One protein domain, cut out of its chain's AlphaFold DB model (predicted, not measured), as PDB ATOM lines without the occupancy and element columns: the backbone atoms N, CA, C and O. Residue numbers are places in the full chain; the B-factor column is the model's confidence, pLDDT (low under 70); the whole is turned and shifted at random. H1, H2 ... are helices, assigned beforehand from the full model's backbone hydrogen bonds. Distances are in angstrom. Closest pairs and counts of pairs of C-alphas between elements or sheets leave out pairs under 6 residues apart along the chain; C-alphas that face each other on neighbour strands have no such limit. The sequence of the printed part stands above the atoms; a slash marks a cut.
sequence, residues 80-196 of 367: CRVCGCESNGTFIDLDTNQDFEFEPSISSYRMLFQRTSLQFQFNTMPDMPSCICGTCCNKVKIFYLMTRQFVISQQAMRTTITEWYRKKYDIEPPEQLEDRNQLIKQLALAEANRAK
ATOM      1  N   CYS A  80      27.243  32.062 -34.475       89.75
ATOM      2  CA  CYS A  80      26.868  30.943 -33.627       89.75
ATOM      3  C   CYS A  80      27.678  29.706 -34.018       89.75
ATOM      4  O   CYS A  80      27.585  29.236 -35.152       89.75
ATOM      5  N   ARG A  81      28.372  29.097 -33.056       85.88
ATOM      6  CA  ARG A  81      29.185  27.896 -33.274       85.88
ATOM      7  C   ARG A  81      28.426  26.718 -33.894       85.88
ATOM      8  O   ARG A  81      29.021  25.882 -34.565       85.88
ATOM      9  N   VAL A  82      27.121  26.621 -33.646       87.69
ATOM     10  CA  VAL A  82      26.310  25.471 -34.073       87.69
ATOM     11  C   VAL A  82      25.655  25.699 -35.432       87.69
ATOM     12  O   VAL A  82      25.657  24.802 -36.266       87.69
ATOM     13  N   CYS A  83      25.056  26.872 -35.653       88.62
ATOM     14  CA  CYS A  83      24.255  27.137 -36.852       88.62
ATOM     15  C   CYS A  83      24.816  28.233 -37.764       88.62
ATOM     16  O   CYS A  83      24.199  28.517 -38.784       88.62
ATOM     17  N   GLY A  84      25.932  28.870 -37.396       88.50
ATOM     18  CA  GLY A  84      26.601  29.893 -38.204       88.50
ATOM     19  C   GLY A  84      25.832  31.206 -38.365       88.50
ATOM     20  O   GLY A  84      26.214  32.021 -39.193       88.50
ATOM     21  N   CYS A  85      24.744  31.426 -37.617       90.19
ATOM     22  CA  CYS A  85      24.001  32.683 -37.699       90.19
ATOM     23  C   CYS A  85      24.773  33.825 -37.028       90.19
ATOM     24  O   CYS A  85      25.430  33.604 -36.010       90.19
ATOM     25  N   GLU A  86      24.635  35.033 -37.561       88.56
ATOM     26  CA  GLU A  86      25.267  36.243 -37.032       88.56
ATOM     27  C   GLU A  86      24.719  36.636 -35.653       88.56
ATOM     28  O   GLU A  86      23.547  36.396 -35.331       88.56
ATOM     29  N   SER A  87      25.585  37.223 -34.825       83.25
ATOM     30  CA  SER A  87      25.246  37.666 -33.476       83.25
ATOM     31  C   SER A  87      24.232  38.801 -33.490       83.25
ATOM     32  O   SER A  87      24.438  39.862 -34.067       83.25
ATOM     33  N   ASN A  88      23.141  38.588 -32.764       83.19
ATOM     34  CA  ASN A  88      22.135  39.599 -32.451       83.19
ATOM     35  C   ASN A  88      22.367  40.241 -31.066       83.19
ATOM     36  O   ASN A  88      21.444  40.818 -30.496       83.19
ATOM     37  N   GLY A  89      23.557  40.062 -30.476       79.81
ATOM     38  CA  GLY A  89      23.895  40.553 -29.135       79.81
ATOM     39  C   GLY A  89      23.323  39.726 -27.975       79.81
ATOM     40  O   GLY A  89      23.522  40.083 -26.820       79.81
ATOM     41  N   THR A  90      22.630  38.614 -28.254       85.75
ATOM     42  CA  THR A  90      22.046  37.717 -27.228       85.75
ATOM     43  C   THR A  90      22.743  36.360 -27.140       85.75
ATOM     44  O   THR A  90      22.192  35.393 -26.609       85.75
ATOM     45  N   PHE A  91      23.934  36.251 -27.723       91.50
ATOM     46  CA  PHE A  91      24.676  35.001 -27.718       91.50
ATOM     47  C   PHE A  91      25.278  34.738 -26.345       91.50
ATOM     48  O   PHE A  91      25.618  35.655 -25.603       91.50
ATOM     49  N   ILE A  92      25.380  33.456 -26.019       89.31
ATOM     50  CA  ILE A  92      25.966  32.980 -24.776       89.31
ATOM     51  C   ILE A  92      27.329  32.398 -25.116       89.31
ATOM     52  O   ILE A  92      27.445  31.622 -26.065       89.31
ATOM     53  N   ASP A  93      28.350  32.760 -24.354       89.31
ATOM     54  CA  ASP A  93      29.667  32.149 -24.477       89.31
ATOM     55  C   ASP A  93      29.627  30.710 -23.926       89.31
ATOM     56  O   ASP A  93      29.045  30.431 -22.873       89.31
ATOM     57  N   LEU A  94      30.220  29.779 -24.672       88.50
ATOM     58  CA  LEU A  94      30.273  28.355 -24.364       88.50
ATOM     59  C   LEU A  94      30.976  28.055 -23.036       88.50
ATOM     60  O   LEU A  94      30.634  27.048 -22.409       88.50
ATOM     61  N   ASP A  95      31.924  28.902 -22.627       87.56
ATOM     62  CA  ASP A  95      32.722  28.746 -21.405       87.56
ATOM     63  C   ASP A  95      32.157  29.494 -20.196       87.56
ATOM     64  O   ASP A  95      32.613  29.290 -19.070       87.56
ATOM     65  N   THR A  96      31.124  30.315 -20.395       90.75
ATOM     66  CA  THR A  96      30.455  30.988 -19.281       90.75
ATOM     67  C   THR A  96      29.794  29.963 -18.366       90.75
ATOM     68  O   THR A  96      29.085  29.061 -18.827       90.75
ATOM     69  N   ASN A  97      29.995  30.131 -17.056       91.31
ATOM     70  CA  ASN A  97      29.348  29.291 -16.056       91.31
ATOM     71  C   ASN A  97      27.825  29.479 -16.094       91.31
ATOM     72  O   ASN A  97      27.312  30.596 -16.183       91.31
ATOM     73  N   GLN A  98      27.103  28.367 -16.053       88.75
ATOM     74  CA  GLN A  98      25.655  28.282 -16.135       88.75
ATOM     75  C   GLN A  98      25.159  27.269 -15.112       88.75
ATOM     76  O   GLN A  98      25.665  26.147 -15.043       88.75
ATOM     77  N   ASP A  99      24.115  27.646 -14.382       87.62
ATOM     78  CA  ASP A  99      23.445  26.750 -13.450       87.62
ATOM     79  C   ASP A  99      22.372  25.952 -14.195       87.62
ATOM     80  O   ASP A  99      21.295  26.452 -14.530       87.62
ATOM     81  N   PHE A 100      22.675  24.689 -14.497       87.44
ATOM     82  CA  PHE A 100      21.717  23.771 -15.105       87.44
ATOM     83  C   PHE A 100      20.994  22.969 -14.017       87.44
ATOM     84  O   PHE A 100      21.524  21.988 -13.500       87.44
ATOM     85  N   GLU A 101      19.744  23.336 -13.714       85.31
ATOM     86  CA  GLU A 101      18.920  22.669 -12.685       85.31
ATOM     87  C   GLU A 101      18.810  21.144 -12.869       85.31
ATOM     88  O   GLU A 101      18.670  20.394 -11.905       85.31
ATOM     89  N   PHE A 102      18.878  20.666 -14.114       84.50
ATOM     90  CA  PHE A 102      18.716  19.251 -14.444       84.50
ATOM     91  C   PHE A 102      19.980  18.401 -14.242       84.50
ATOM     92  O   PHE A 102      19.878  17.173 -14.213       84.50
ATOM     93  N   GLU A 103      21.165  19.012 -14.161       83.19
ATOM     94  CA  GLU A 103      22.431  18.294 -14.008       83.19
ATOM     95  C   GLU A 103      23.496  19.212 -13.376       83.19
ATOM     96  O   GLU A 103      24.200  19.918 -14.099       83.19
ATOM     97  N   PRO A 104      23.680  19.166 -12.043       81.94
ATOM     98  CA  PRO A 104      24.607  20.053 -11.335       81.94
ATOM     99  C   PRO A 104      26.086  19.754 -11.625       81.94
ATOM    100  O   PRO A 104      26.960  20.527 -11.247       81.94
ATOM    101  N   SER A 105      26.388  18.626 -12.280       87.44
ATOM    102  CA  SER A 105      27.751  18.275 -12.698       87.44
ATOM    103  C   SER A 105      28.202  18.982 -13.982       87.44
ATOM    104  O   SER A 105      29.382  18.922 -14.329       87.44
ATOM    105  N   ILE A 106      27.283  19.632 -14.699       88.94
ATOM    106  CA  ILE A 106      27.570  20.408 -15.904       88.94
ATOM    107  C   ILE A 106      27.522  21.881 -15.514       88.94
ATOM    108  O   ILE A 106      26.504  22.336 -15.009       88.94
ATOM    109  N   SER A 107      28.602  22.619 -15.767       90.31
ATOM    110  CA  SER A 107      28.682  24.046 -15.432       90.31
ATOM    111  C   SER A 107      28.750  24.961 -16.649       90.31
ATOM    112  O   SER A 107      28.704  26.167 -16.482       90.31
ATOM    113  N   SER A 108      28.861  24.443 -17.873       91.19
ATOM    114  CA  SER A 108      28.948  25.277 -19.079       91.19
ATOM    115  C   SER A 108      28.318  24.603 -20.295       91.19
ATOM    116  O   SER A 108      28.132  23.379 -20.333       91.19
ATOM    117  N   TYR A 109      27.998  25.391 -21.325       89.62
ATOM    118  CA  TYR A 109      27.503  24.827 -22.583       89.62
ATOM    119  C   TYR A 109      28.572  23.973 -23.267       89.62
ATOM    120  O   TYR A 109      28.221  22.939 -23.833       89.62
ATOM    121  N   ARG A 110      29.865  24.313 -23.151       86.75
ATOM    122  CA  ARG A 110      30.961  23.459 -23.643       86.75
ATOM    123  C   ARG A 110      30.880  22.050 -23.052       86.75
ATOM    124  O   ARG A 110      30.911  21.073 -23.801       86.75
ATOM    125  N   MET A 111      30.715  21.931 -21.733       87.06
ATOM    126  CA  MET A 111      30.557  20.629 -21.074       87.06
ATOM    127  C   MET A 111      29.286  19.903 -21.530       87.06
ATOM    128  O   MET A 111      29.312  18.692 -21.760       87.06
ATOM    129  N   LEU A 112      28.178  20.630 -21.706       88.50
ATOM    130  CA  LEU A 112      26.919  20.066 -22.197       88.50
ATOM    131  C   LEU A 112      27.072  19.469 -23.608       88.50
ATOM    132  O   LEU A 112      26.592  18.364 -23.875       88.50
ATOM    133  N   PHE A 113      27.788  20.153 -24.503       85.94
ATOM    134  CA  PHE A 113      28.089  19.626 -25.833       85.94
ATOM    135  C   PHE A 113      28.988  18.384 -25.788       85.94
ATOM    136  O   PHE A 113      28.697  17.391 -26.451       85.94
ATOM    137  N   GLN A 114      30.030  18.394 -24.954       83.50
ATOM    138  CA  GLN A 114      30.893  17.223 -24.767       83.50
ATOM    139  C   GLN A 114      30.099  16.006 -24.259       83.50
ATOM    140  O   GLN A 114      30.299  14.888 -24.729       83.50
ATOM    141  N   ARG A 115      29.152  16.216 -23.334       82.25
ATOM    142  CA  ARG A 115      28.305  15.151 -22.766       82.25
ATOM    143  C   ARG A 115      27.243  14.625 -23.724       82.25
ATOM    144  O   ARG A 115      26.871  13.459 -23.630       82.25
ATOM    145  N   THR A 116      26.765  15.445 -24.654       78.62
ATOM    146  CA  THR A 116      25.766  15.026 -25.650       78.62
ATOM    147  C   THR A 116      26.351  14.178 -26.779       78.62
ATOM    148  O   THR A 116      25.629  13.835 -27.709       78.62
ATOM    149  N   SER A 117      27.639  13.807 -26.720       66.25
ATOM    150  CA  SER A 117      28.336  13.080 -27.797       66.25
ATOM    151  C   SER A 117      28.254  13.779 -29.156       66.25
ATOM    152  O   SER A 117      28.583  13.198 -30.188       66.25
ATOM    153  N   LEU A 118      27.893  15.063 -29.151       62.56
ATOM    154  CA  LEU A 118      28.224  15.989 -30.206       62.56
ATOM    155  C   LEU A 118      29.729  16.214 -30.063       62.56
ATOM    156  O   LEU A 118      30.162  17.218 -29.505       62.56
ATOM    157  N   GLN A 119      30.526  15.233 -30.504       58.56
ATOM    158  CA  GLN A 119      31.990  15.256 -30.524       58.56
ATOM    159  C   GLN A 119      32.515  16.305 -31.520       58.56
ATOM    160  O   GLN A 119      33.494  16.085 -32.228       58.56
ATOM    161  N   PHE A 120      31.882  17.476 -31.580       59.44
ATOM    162  CA  PHE A 120      32.580  18.683 -31.953       59.44
ATOM    163  C   PHE A 120      33.770  18.765 -31.014       59.44
ATOM    164  O   PHE A 120      33.632  18.871 -29.795       59.44
ATOM    165  N   GLN A 121      34.955  18.622 -31.581       60.91
ATOM    166  CA  GLN A 121      36.183  18.763 -30.838       60.91
ATOM    167  C   GLN A 121      36.349  20.251 -30.499       60.91
ATOM    168  O   GLN A 121      37.077  20.988 -31.155       60.91
ATOM    169  N   PHE A 122      35.645  20.719 -29.466       63.50
ATOM    170  CA  PHE A 122      35.777  22.090 -28.968       63.50
ATOM    171  C   PHE A 122      37.213  22.399 -28.525       63.50
ATOM    172  O   PHE A 122      37.589  23.563 -28.439       63.50
ATOM    173  N   ASN A 123      38.012  21.361 -28.261       59.75
ATOM    174  CA  ASN A 123      39.396  21.482 -27.821       59.75
ATOM    175  C   ASN A 123      40.414  21.507 -28.976       59.75
ATOM    176  O   ASN A 123      41.554  21.874 -28.727       59.75
ATOM    177  N   THR A 124      40.058  21.117 -30.210       53.47
ATOM    178  CA  THR A 124      41.035  21.022 -31.322       53.47
ATOM    179  C   THR A 124      40.963  22.178 -32.314       53.47
ATOM    180  O   THR A 124      41.786  22.247 -33.222       53.47
ATOM    181  N   MET A 125      40.014  23.100 -32.148       60.62
ATOM    182  CA  MET A 125      39.880  24.271 -33.014       60.62
ATOM    183  C   MET A 125      39.711  25.536 -32.160       60.62
ATOM    184  O   MET A 125      38.569  25.885 -31.843       60.62
ATOM    185  N   PRO A 126      40.819  26.186 -31.750       62.47
ATOM    186  CA  PRO A 126      40.780  27.442 -30.997       62.47
ATOM    187  C   PRO A 126      40.236  28.619 -31.826       62.47
ATOM    188  O   PRO A 126      39.616  29.515 -31.266       62.47
ATOM    189  N   ASP A 127      40.363  28.581 -33.157       69.75
ATOM    190  CA  ASP A 127      40.007  29.692 -34.068       69.75
ATOM    191  C   ASP A 127      38.523  29.744 -34.449       69.75
ATOM    192  O   ASP A 127      38.124  30.205 -35.516       69.75
ATOM    193  N   MET A 128      37.686  29.165 -33.611       74.06
ATOM    194  CA  MET A 128      36.400  28.629 -34.011       74.06
ATOM    195  C   MET A 128      35.396  29.183 -32.988       74.06
ATOM    196  O   MET A 128      35.723  29.167 -31.799       74.06
ATOM    197  N   PRO A 129      34.201  29.666 -33.384       82.12
ATOM    198  CA  PRO A 129      33.415  30.580 -32.558       82.12
ATOM    199  C   PRO A 129      33.173  30.036 -31.148       82.12
ATOM    200  O   PRO A 129      32.794  28.864 -30.994       82.12
ATOM    201  N   SER A 130      33.392  30.877 -30.136       84.75
ATOM    202  CA  SER A 130      33.148  30.555 -28.722       84.75
ATOM    203  C   SER A 130      31.702  30.802 -28.292       84.75
ATOM    204  O   SER A 130      31.311  30.418 -27.197       84.75
ATOM    205  N   CYS A 131      30.882  31.405 -29.152       88.12
ATOM    206  CA  CYS A 131      29.528  31.828 -28.819       88.12
ATOM    207  C   CYS A 131      28.450  30.916 -29.422       88.12
ATOM    208  O   CYS A 131      28.617  30.302 -30.479       88.12
ATOM    209  N   ILE A 132      27.288  30.862 -28.774       90.69
ATOM    210  CA  ILE A 132      26.120  30.108 -29.226       90.69
ATOM    211  C   ILE A 132      24.837  30.939 -29.109       90.69
ATOM    212  O   ILE A 132      24.607  31.648 -28.130       90.69
ATOM    213  N   CYS A 133      23.964  30.844 -30.114       92.38
ATOM    214  CA  CYS A 133      22.674  31.526 -30.095       92.38
ATOM    215  C   CYS A 133      21.668  30.835 -29.160       92.38
ATOM    216  O   CYS A 133      21.668  29.608 -29.015       92.38
ATOM    217  N   GLY A 134      20.735  31.603 -28.589       91.00
ATOM    218  CA  GLY A 134      19.731  31.085 -27.648       91.00
ATOM    219  C   GLY A 134      18.887  29.922 -28.194       91.00
ATOM    220  O   GLY A 134      18.557  28.988 -27.462       91.00
ATOM    221  N   THR A 135      18.594  29.907 -29.499       92.69
ATOM    222  CA  THR A 135      17.885  28.786 -30.139       92.69
ATOM    223  C   THR A 135      18.694  27.493 -30.074       92.69
ATOM    224  O   THR A 135      18.144  26.438 -29.753       92.69
ATOM    225  N   CYS A 136      19.997  27.556 -30.356       91.44
ATOM    226  CA  CYS A 136      20.870  26.390 -30.282       91.44
ATOM    227  C   CYS A 136      21.103  25.956 -28.828       91.44
ATOM    228  O   CYS A 136      21.083  24.755 -28.567       91.44
ATOM    229  N   CYS A 137      21.192  26.898 -27.879       90.88
ATOM    230  CA  CYS A 137      21.228  26.610 -26.439       90.88
ATOM    231  C   CYS A 137      20.022  25.778 -25.979       90.88
ATOM    232  O   CYS A 137      20.172  24.774 -25.282       90.88
ATOM    233  N   ASN A 138      18.814  26.158 -26.397       91.56
ATOM    234  CA  ASN A 138      17.604  25.420 -26.035       91.56
ATOM    235  C   ASN A 138      17.564  24.034 -26.687       91.56
ATOM    236  O   ASN A 138      17.237  23.049 -26.025       91.56
ATOM    237  N   LYS A 139      17.950  23.932 -27.964       92.50
ATOM    238  CA  LYS A 139      18.000  22.646 -28.674       92.50
ATOM    239  C   LYS A 139      18.974  21.667 -28.022       92.50
ATOM    240  O   LYS A 139      18.608  20.509 -27.838       92.50
ATOM    241  N   VAL A 140      20.171  22.114 -27.630       90.38
ATOM    242  CA  VAL A 140      21.147  21.228 -26.974       90.38
ATOM    243  C   VAL A 140      20.676  20.785 -25.587       90.38
ATOM    244  O   VAL A 140      20.838  19.617 -25.248       90.38
ATOM    245  N   LYS A 141      20.005  21.654 -24.815       91.25
ATOM    246  CA  LYS A 141      19.381  21.273 -23.532       91.25
ATOM    247  C   LYS A 141      18.336  20.174 -23.719       91.25
ATOM    248  O   LYS A 141      18.390  19.154 -23.039       91.25
ATOM    249  N   ILE A 142      17.415  20.354 -24.670       92.38
ATOM    250  CA  ILE A 142      16.382  19.353 -24.985       92.38
ATOM    251  C   ILE A 142      17.036  18.037 -25.418       92.38
ATOM    252  O   ILE A 142      16.682  16.973 -24.915       92.38
ATOM    253  N   PHE A 143      18.021  18.109 -26.313       91.25
ATOM    254  CA  PHE A 143      18.732  16.933 -26.802       91.25
ATOM    255  C   PHE A 143      19.468  16.186 -25.680       91.25
ATOM    256  O   PHE A 143      19.401  14.956 -25.614       91.25
ATOM    257  N   TYR A 144      20.111  16.908 -24.759       91.06
ATOM    258  CA  TYR A 144      20.743  16.320 -23.579       91.06
ATOM    259  C   TYR A 144      19.739  15.585 -22.696       91.06
ATOM    260  O   TYR A 144      19.967  14.426 -22.357       91.06
ATOM    261  N   LEU A 145      18.612  16.219 -22.366       90.94
ATOM    262  CA  LEU A 145      17.573  15.607 -21.535       90.94
ATOM    263  C   LEU A 145      17.017  14.329 -22.172       90.94
ATOM    264  O   LEU A 145      16.891  13.309 -21.495       90.94
ATOM    265  N   MET A 146      16.757  14.358 -23.481       91.31
ATOM    266  CA  MET A 146      16.305  13.190 -24.242       91.31
ATOM    267  C   MET A 146      17.348  12.067 -24.235       91.31
ATOM    268  O   MET A 146      17.014  10.912 -23.974       91.31
ATOM    269  N   THR A 147      18.619  12.401 -24.468       89.12
ATOM    270  CA  THR A 147      19.724  11.431 -24.462       89.12
ATOM    271  C   THR A 147      19.905  10.812 -23.077       89.12
ATOM    272  O   THR A 147      20.028   9.596 -22.949       89.12
ATOM    273  N   ARG A 148      19.849  11.629 -22.021       88.69
ATOM    274  CA  ARG A 148      19.917  11.178 -20.627       88.69
ATOM    275  C   ARG A 148      18.771  10.225 -20.300       88.69
ATOM    276  O   ARG A 148      19.021   9.150 -19.763       88.69
ATOM    277  N   GLN A 149      17.540  10.575 -20.673       91.00
ATOM    278  CA  GLN A 149      16.382   9.706 -20.465       91.00
ATOM    279  C   GLN A 149      16.525   8.382 -21.223       91.00
ATOM    280  O   GLN A 149      16.251   7.324 -20.661       91.00
ATOM    281  N   PHE A 150      16.999   8.423 -22.468       91.31
ATOM    282  CA  PHE A 150      17.257   7.222 -23.258       91.31
ATOM    283  C   PHE A 150      18.285   6.301 -22.585       91.31
ATOM    284  O   PHE A 150      18.037   5.103 -22.456       91.31
ATOM    285  N   VAL A 151      19.402   6.850 -22.096       89.25
ATOM    286  CA  VAL A 151      20.440   6.078 -21.390       89.25
ATOM    287  C   VAL A 151      19.900   5.467 -20.096       89.25
ATOM    288  O   VAL A 151      20.143   4.288 -19.837       89.25
ATOM    289  N   ILE A 152      19.126   6.222 -19.311       89.69
ATOM    290  CA  ILE A 152      18.488   5.715 -18.087       89.69
ATOM    291  C   ILE A 152      17.543   4.554 -18.417       89.69
ATOM    292  O   ILE A 152      17.633   3.497 -17.792       89.69
ATOM    293  N   SER A 153      16.682   4.711 -19.426       90.81
ATOM    294  CA  SER A 153      15.751   3.661 -19.852       90.81
ATOM    295  C   SER A 153      16.480   2.409 -20.349       90.81
ATOM    296  O   SER A 153      16.092   1.294 -20.002       90.81
ATOM    297  N   GLN A 154      17.569   2.571 -21.107       92.00
ATOM    298  CA  GLN A 154      18.401   1.454 -21.561       92.00
ATOM    299  C   GLN A 154      19.062   0.720 -20.391       92.00
ATOM    300  O   GLN A 154      19.087  -0.511 -20.364       92.00
ATOM    301  N   GLN A 155      19.577   1.458 -19.406       91.38
ATOM    302  CA  GLN A 155      20.177   0.863 -18.216       91.38
ATOM    303  C   GLN A 155      19.136   0.114 -17.379       91.38
ATOM    304  O   GLN A 155      19.410  -0.998 -16.922       91.38
ATOM    305  N   ALA A 156      17.940   0.685 -17.211       90.38
ATOM    306  CA  ALA A 156      16.831   0.034 -16.521       90.38
ATOM    307  C   ALA A 156      16.444  -1.273 -17.225       90.38
ATOM    308  O   ALA A 156      16.465  -2.326 -16.598       90.38
ATOM    309  N   MET A 157      16.220  -1.233 -18.543       92.19
ATOM    310  CA  MET A 157      15.888  -2.415 -19.343       92.19
ATOM    311  C   MET A 157      16.960  -3.506 -19.238       92.19
ATOM    312  O   MET A 157      16.634  -4.665 -18.980       92.19
ATOM    313  N   ARG A 158      18.247  -3.155 -19.389       91.38
ATOM    314  CA  ARG A 158      19.359  -4.113 -19.244       91.38
ATOM    315  C   ARG A 158      19.393  -4.731 -17.853       91.38
ATOM    316  O   ARG A 158      19.610  -5.935 -17.737       91.38
ATOM    317  N   THR A 159      19.158  -3.932 -16.816       87.62
ATOM    318  CA  THR A 159      19.121  -4.408 -15.427       87.62
ATOM    319  C   THR A 159      17.959  -5.381 -15.228       87.62
ATOM    320  O   THR A 159      18.194  -6.495 -14.777       87.62
ATOM    321  N   THR A 160      16.747  -5.036 -15.677       90.25
ATOM    322  CA  THR A 160      15.564  -5.909 -15.586       90.25
ATOM    323  C   THR A 160      15.757  -7.233 -16.326       90.25
ATOM    324  O   THR A 160      15.446  -8.290 -15.784       90.25
ATOM    325  N   ILE A 161      16.291  -7.206 -17.552       90.69
ATOM    326  CA  ILE A 161      16.561  -8.430 -18.325       90.69
ATOM    327  C   ILE A 161      17.612  -9.288 -17.618       90.69
ATOM    328  O   ILE A 161      17.457 -10.505 -17.528       90.69
ATOM    329  N   THR A 162      18.664  -8.660 -17.086       88.69
ATOM    330  CA  THR A 162      19.722  -9.358 -16.346       88.69
ATOM    331  C   THR A 162      19.173 -10.000 -15.073       88.69
ATOM    332  O   THR A 162      19.476 -11.157 -14.799       88.69
ATOM    333  N   GLU A 163      18.336  -9.296 -14.310       87.06
ATOM    334  CA  GLU A 163      17.679  -9.831 -13.111       87.06
ATOM    335  C   GLU A 163      16.725 -10.979 -13.441       87.06
ATOM    336  O   GLU A 163      16.745 -12.007 -12.764       87.06
ATOM    337  N   TRP A 164      15.934 -10.852 -14.511       91.12
ATOM    338  CA  TRP A 164      15.074 -11.934 -14.984       91.12
ATOM    339  C   TRP A 164      15.887 -13.174 -15.367       91.12
ATOM    340  O   TRP A 164      15.545 -14.283 -14.958       91.12
ATOM    341  N   TYR A 165      16.987 -12.993 -16.106       92.56
ATOM    342  CA  TYR A 165      17.875 -14.085 -16.497       92.56
ATOM    343  C   TYR A 165      18.493 -14.752 -15.264       92.56
ATOM    344  O   TYR A 165      18.436 -15.971 -15.134       92.56
ATOM    345  N   ARG A 166      18.996 -13.964 -14.306       88.81
ATOM    346  CA  ARG A 166      19.543 -14.491 -13.049       88.81
ATOM    347  C   ARG A 166      18.523 -15.309 -12.270       88.81
ATOM    348  O   ARG A 166      18.839 -16.418 -11.864       88.81
ATOM    349  N   LYS A 167      17.294 -14.804 -12.132       88.75
ATOM    350  CA  LYS A 167      16.206 -15.512 -11.443       88.75
ATOM    351  C   LYS A 167      15.792 -16.798 -12.161       88.75
ATOM    352  O   LYS A 167      15.386 -17.748 -11.511       88.75
ATOM    353  N   LYS A 168      15.853 -16.829 -13.495       92.81
ATOM    354  CA  LYS A 168      15.466 -18.007 -14.284       92.81
ATOM    355  C   LYS A 168      16.492 -19.143 -14.209       92.81
ATOM    356  O   LYS A 168      16.106 -20.299 -14.343       92.81
ATOM    357  N   TYR A 169      17.769 -18.809 -14.041       93.00
ATOM    358  CA  TYR A 169      18.877 -19.770 -14.048       93.00
ATOM    359  C   TYR A 169      19.567 -19.913 -12.683       93.00
ATOM    360  O   TYR A 169      20.664 -20.462 -12.629       93.00
ATOM    361  N   ASP A 170      18.956 -19.403 -11.607       88.94
ATOM    362  CA  ASP A 170      19.504 -19.390 -10.241       88.94
ATOM    363  C   ASP A 170      20.965 -18.903 -10.170       88.94
ATOM    364  O   ASP A 170      21.806 -19.448  -9.456       88.94
ATOM    365  N   ILE A 171      21.278 -17.857 -10.941       87.19
ATOM    366  CA  ILE A 171      22.606 -17.236 -10.953       87.19
ATOM    367  C   ILE A 171      22.661 -16.200  -9.834       87.19
ATOM    368  O   ILE A 171      21.921 -15.210  -9.854       87.19
ATOM    369  N   GLU A 172      23.574 -16.408  -8.890       82.25
ATOM    370  CA  GLU A 172      23.806 -15.492  -7.776       82.25
ATOM    371  C   GLU A 172      24.247 -14.102  -8.286       82.25
ATOM    372  O   GLU A 172      25.047 -14.001  -9.230       82.25
ATOM    373  N   PRO A 173      23.703 -13.001  -7.736       77.69
ATOM    374  CA  PRO A 173      24.171 -11.664  -8.063       77.69
ATOM    375  C   PRO A 173      25.658 -11.488  -7.711       77.69
ATOM    376  O   PRO A 173      26.149 -12.091  -6.764       77.69
ATOM    377  N   PRO A 174      26.388 -10.614  -8.421       81.62
ATOM    378  CA  PRO A 174      27.712 -10.201  -7.976       81.62
ATOM    379  C   PRO A 174      27.622  -9.560  -6.588       81.62
ATOM    380  O   PRO A 174      26.781  -8.683  -6.386       81.62
ATOM    381  N   GLU A 175      28.534  -9.916  -5.685       81.69
ATOM    382  CA  GLU A 175      28.632  -9.382  -4.313       81.69
ATOM    383  C   GLU A 175      28.600  -7.840  -4.285       81.69
ATOM    384  O   GLU A 175      27.842  -7.223  -3.543       81.69
ATOM    385  N   GLN A 176      29.290  -7.199  -5.232       82.12
ATOM    386  CA  GLN A 176      29.314  -5.738  -5.401       82.12
ATOM    387  C   GLN A 176      27.924  -5.115  -5.628       82.12
ATOM    388  O   GLN A 176      27.683  -3.955  -5.280       82.12
ATOM    389  N   LEU A 177      27.005  -5.853  -6.260       76.31
ATOM    390  CA  LEU A 177      25.635  -5.392  -6.475       76.31
ATOM    391  C   LEU A 177      24.822  -5.484  -5.180       76.31
ATOM    392  O   LEU A 177      23.990  -4.613  -4.919       76.31
ATOM    393  N   GLU A 178      25.072  -6.507  -4.368       78.75
ATOM    394  CA  GLU A 178      24.435  -6.679  -3.064       78.75
ATOM    395  C   GLU A 178      24.891  -5.600  -2.085       78.75
ATOM    396  O   GLU A 178      24.041  -4.925  -1.497       78.75
ATOM    397  N   ASP A 179      26.197  -5.340  -2.014       83.19
ATOM    398  CA  ASP A 179      26.784  -4.263  -1.211       83.19
ATOM    399  C   ASP A 179      26.202  -2.901  -1.587       83.19
ATOM    400  O   ASP A 179      25.756  -2.130  -0.731       83.19
ATOM    401  N   ARG A 180      26.121  -2.611  -2.892       82.69
ATOM    402  CA  ARG A 180      25.506  -1.377  -3.389       82.69
ATOM    403  C   ARG A 180      24.042  -1.264  -2.961       82.69
ATOM    404  O   ARG A 180      23.611  -0.190  -2.543       82.69
ATOM    405  N   ASN A 181      23.272  -2.345  -3.053       83.62
ATOM    406  CA  ASN A 181      21.864  -2.350  -2.657       83.62
ATOM    407  C   ASN A 181      21.690  -2.167  -1.141       83.62
ATOM    408  O   ASN A 181      20.761  -1.478  -0.709       83.62
ATOM    409  N   GLN A 182      22.579  -2.742  -0.329       84.62
ATOM    410  CA  GLN A 182      22.606  -2.514   1.116       84.62
ATOM    411  C   GLN A 182      22.944  -1.055   1.443       84.62
ATOM    412  O   GLN A 182      22.245  -0.436   2.247       84.62
ATOM    413  N   LEU A 183      23.938  -0.474   0.766       89.12
ATOM    414  CA  LEU A 183      24.320   0.928   0.934       89.12
ATOM    415  C   LEU A 183      23.161   1.877   0.592       89.12
ATOM    416  O   LEU A 183      22.861   2.792   1.357       89.12
ATOM    417  N   ILE A 184      22.456   1.631  -0.518       85.56
ATOM    418  CA  ILE A 184      21.277   2.419  -0.917       85.56
ATOM    419  C   ILE A 184      20.186   2.353   0.162       85.56
ATOM    420  O   ILE A 184      19.618   3.383   0.527       85.56
ATOM    421  N   LYS A 185      19.918   1.164   0.724       88.19
ATOM    422  CA  LYS A 185      18.951   1.001   1.824       88.19
ATOM    423  C   LYS A 185      19.375   1.776   3.075       88.19
ATOM    424  O   LYS A 185      18.539   2.431   3.693       88.19
ATOM    425  N   GLN A 186      20.656   1.736   3.439       87.94
ATOM    426  CA  GLN A 186      21.180   2.473   4.593       87.94
ATOM    427  C   GLN A 186      21.108   3.993   4.398       87.94
ATOM    428  O   GLN A 186      20.714   4.706   5.323       87.94
ATOM    429  N   LEU A 187      21.418   4.492   3.197       87.19
ATOM    430  CA  LEU A 187      21.298   5.913   2.862       87.19
ATOM    431  C   LEU A 187      19.843   6.395   2.943       87.19
ATOM    432  O   LEU A 187      19.577   7.414   3.581       87.19
ATOM    433  N   ALA A 188      18.889   5.626   2.409       83.19
ATOM    434  CA  ALA A 188      17.464   5.950   2.504       83.19
ATOM    435  C   ALA A 188      16.972   6.015   3.966       83.19
ATOM    436  O   ALA A 188      16.199   6.901   4.340       83.19
ATOM    437  N   LEU A 189      17.460   5.114   4.827       83.94
ATOM    438  CA  LEU A 189      17.166   5.142   6.264       83.94
ATOM    439  C   LEU A 189      17.791   6.365   6.958       83.94
ATOM    440  O   LEU A 189      17.159   6.974   7.826       83.94
ATOM    441  N   ALA A 190      19.010   6.754   6.581       79.75
ATOM    442  CA  ALA A 190      19.681   7.930   7.126       79.75
ATOM    443  C   ALA A 190      18.951   9.236   6.761       79.75
ATOM    444  O   ALA A 190      18.762  10.097   7.624       79.75
ATOM    445  N   GLU A 191      18.474   9.365   5.521       78.81
ATOM    446  CA  GLU A 191      17.676  10.511   5.071       78.81
ATOM    447  C   GLU A 191      16.330  10.599   5.800       78.81
ATOM    448  O   GLU A 191      15.976  11.663   6.318       78.81
ATOM    449  N   ALA A 192      15.623   9.473   5.948       74.19
ATOM    450  CA  ALA A 192      14.375   9.410   6.711       74.19
ATOM    451  C   ALA A 192      14.571   9.820   8.184       74.19
ATOM    452  O   ALA A 192      13.732  10.507   8.774       74.19
ATOM    453  N   ASN A 193      15.706   9.451   8.781       72.81
ATOM    454  CA  ASN A 193      16.055   9.844  10.145       72.81
ATOM    455  C   ASN A 193      16.461  11.320  10.255       72.81
ATOM    456  O   ASN A 193      16.176  11.956  11.271       72.81
ATOM    457  N   ARG A 194      17.078  11.896   9.219       71.50
ATOM    458  CA  ARG A 194      17.406  13.327   9.166       71.50
ATOM    459  C   ARG A 194      16.148  14.191   9.039       71.50
ATOM    460  O   ARG A 194      16.053  15.206   9.723       71.50
ATOM    461  N   ALA A 195      15.166  13.760   8.246       60.47
ATOM    462  CA  ALA A 195      13.871  14.434   8.124       60.47
ATOM    463  C   ALA A 195      13.088  14.446   9.452       60.47
ATOM    464  O   ALA A 195      12.530  15.472   9.831       60.47
ATOM    465  N   LYS A 196      13.126  13.345  10.218       60.91
ATOM    466  CA  LYS A 196      12.509  13.256  11.558       60.91
ATOM    467  C   LYS A 196      13.204  14.106  12.629       60.91
ATOM    468  O   LYS A 196      12.602  14.391  13.659       60.91
TER     469      LYS A 196
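Overview. This is residues 80 to 196 of the 367 residues of a protein of Drosophila grimshawi (UniProt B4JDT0). A long helix, H2, makes the longest axis; at its first end sits a head made mostly of loops, residues 80 to 133, with the short helix H1 packed on H2. At the other end of H2 the backbone turns a corner, and the helix H3 sticks out free, so that H2 and H3 make an open V. The printed part has 117 residues, with three named helices in the order H1, H2, H3 and no named strand; the class is all helix. The whole is extended, with a radius of gyration of the C-alphas of 20.8 A and spans of 61 by 41 by 23 A.

Arrangement. Residues 80 to 108 hold no named element; residues 92 to 93 pair with residues 131 to 132, antiparallel, as a short pairing. H1, residues 109 to 115, touches H2, residues 134 to 168, at a shallow tilt of 26 degrees, the same way. Their closest C-alphas, those of Phe 113 and Val 140, are 7.2 A apart, and H2 touches H1 with residues 137 to 144 alone. H3, residues 175 to 196, is apart from H1 and from H2. In H1, H2 and H3 every O i to N i+4 pair is within hydrogen-bond range.

Along the chain. H1 begins with C-alpha 109 at (27.503, 24.827, -22.583). H2 runs 51.1 A from C-alpha 134 at (19.731, 31.085, -27.648) to C-alpha 168. H3 runs 32.0 A and ends with C-alpha 196 at (12.509, 13.256, 11.558).

Size, cuts and confidence. The two C-alphas farthest apart, those of Asn 88 and Asp 170, are 63.1 A apart. The printed part has no cut. The link from H1 to H2 is long, 18 residues; that from H2 to H3 is short, 6 residues. Residues 149 to 161, 164 to 170 and 174 to 196 stand free. The mean pLDDT of the printed part is 84.2, and residues 117 to 127 and 195 to 196 are under 70.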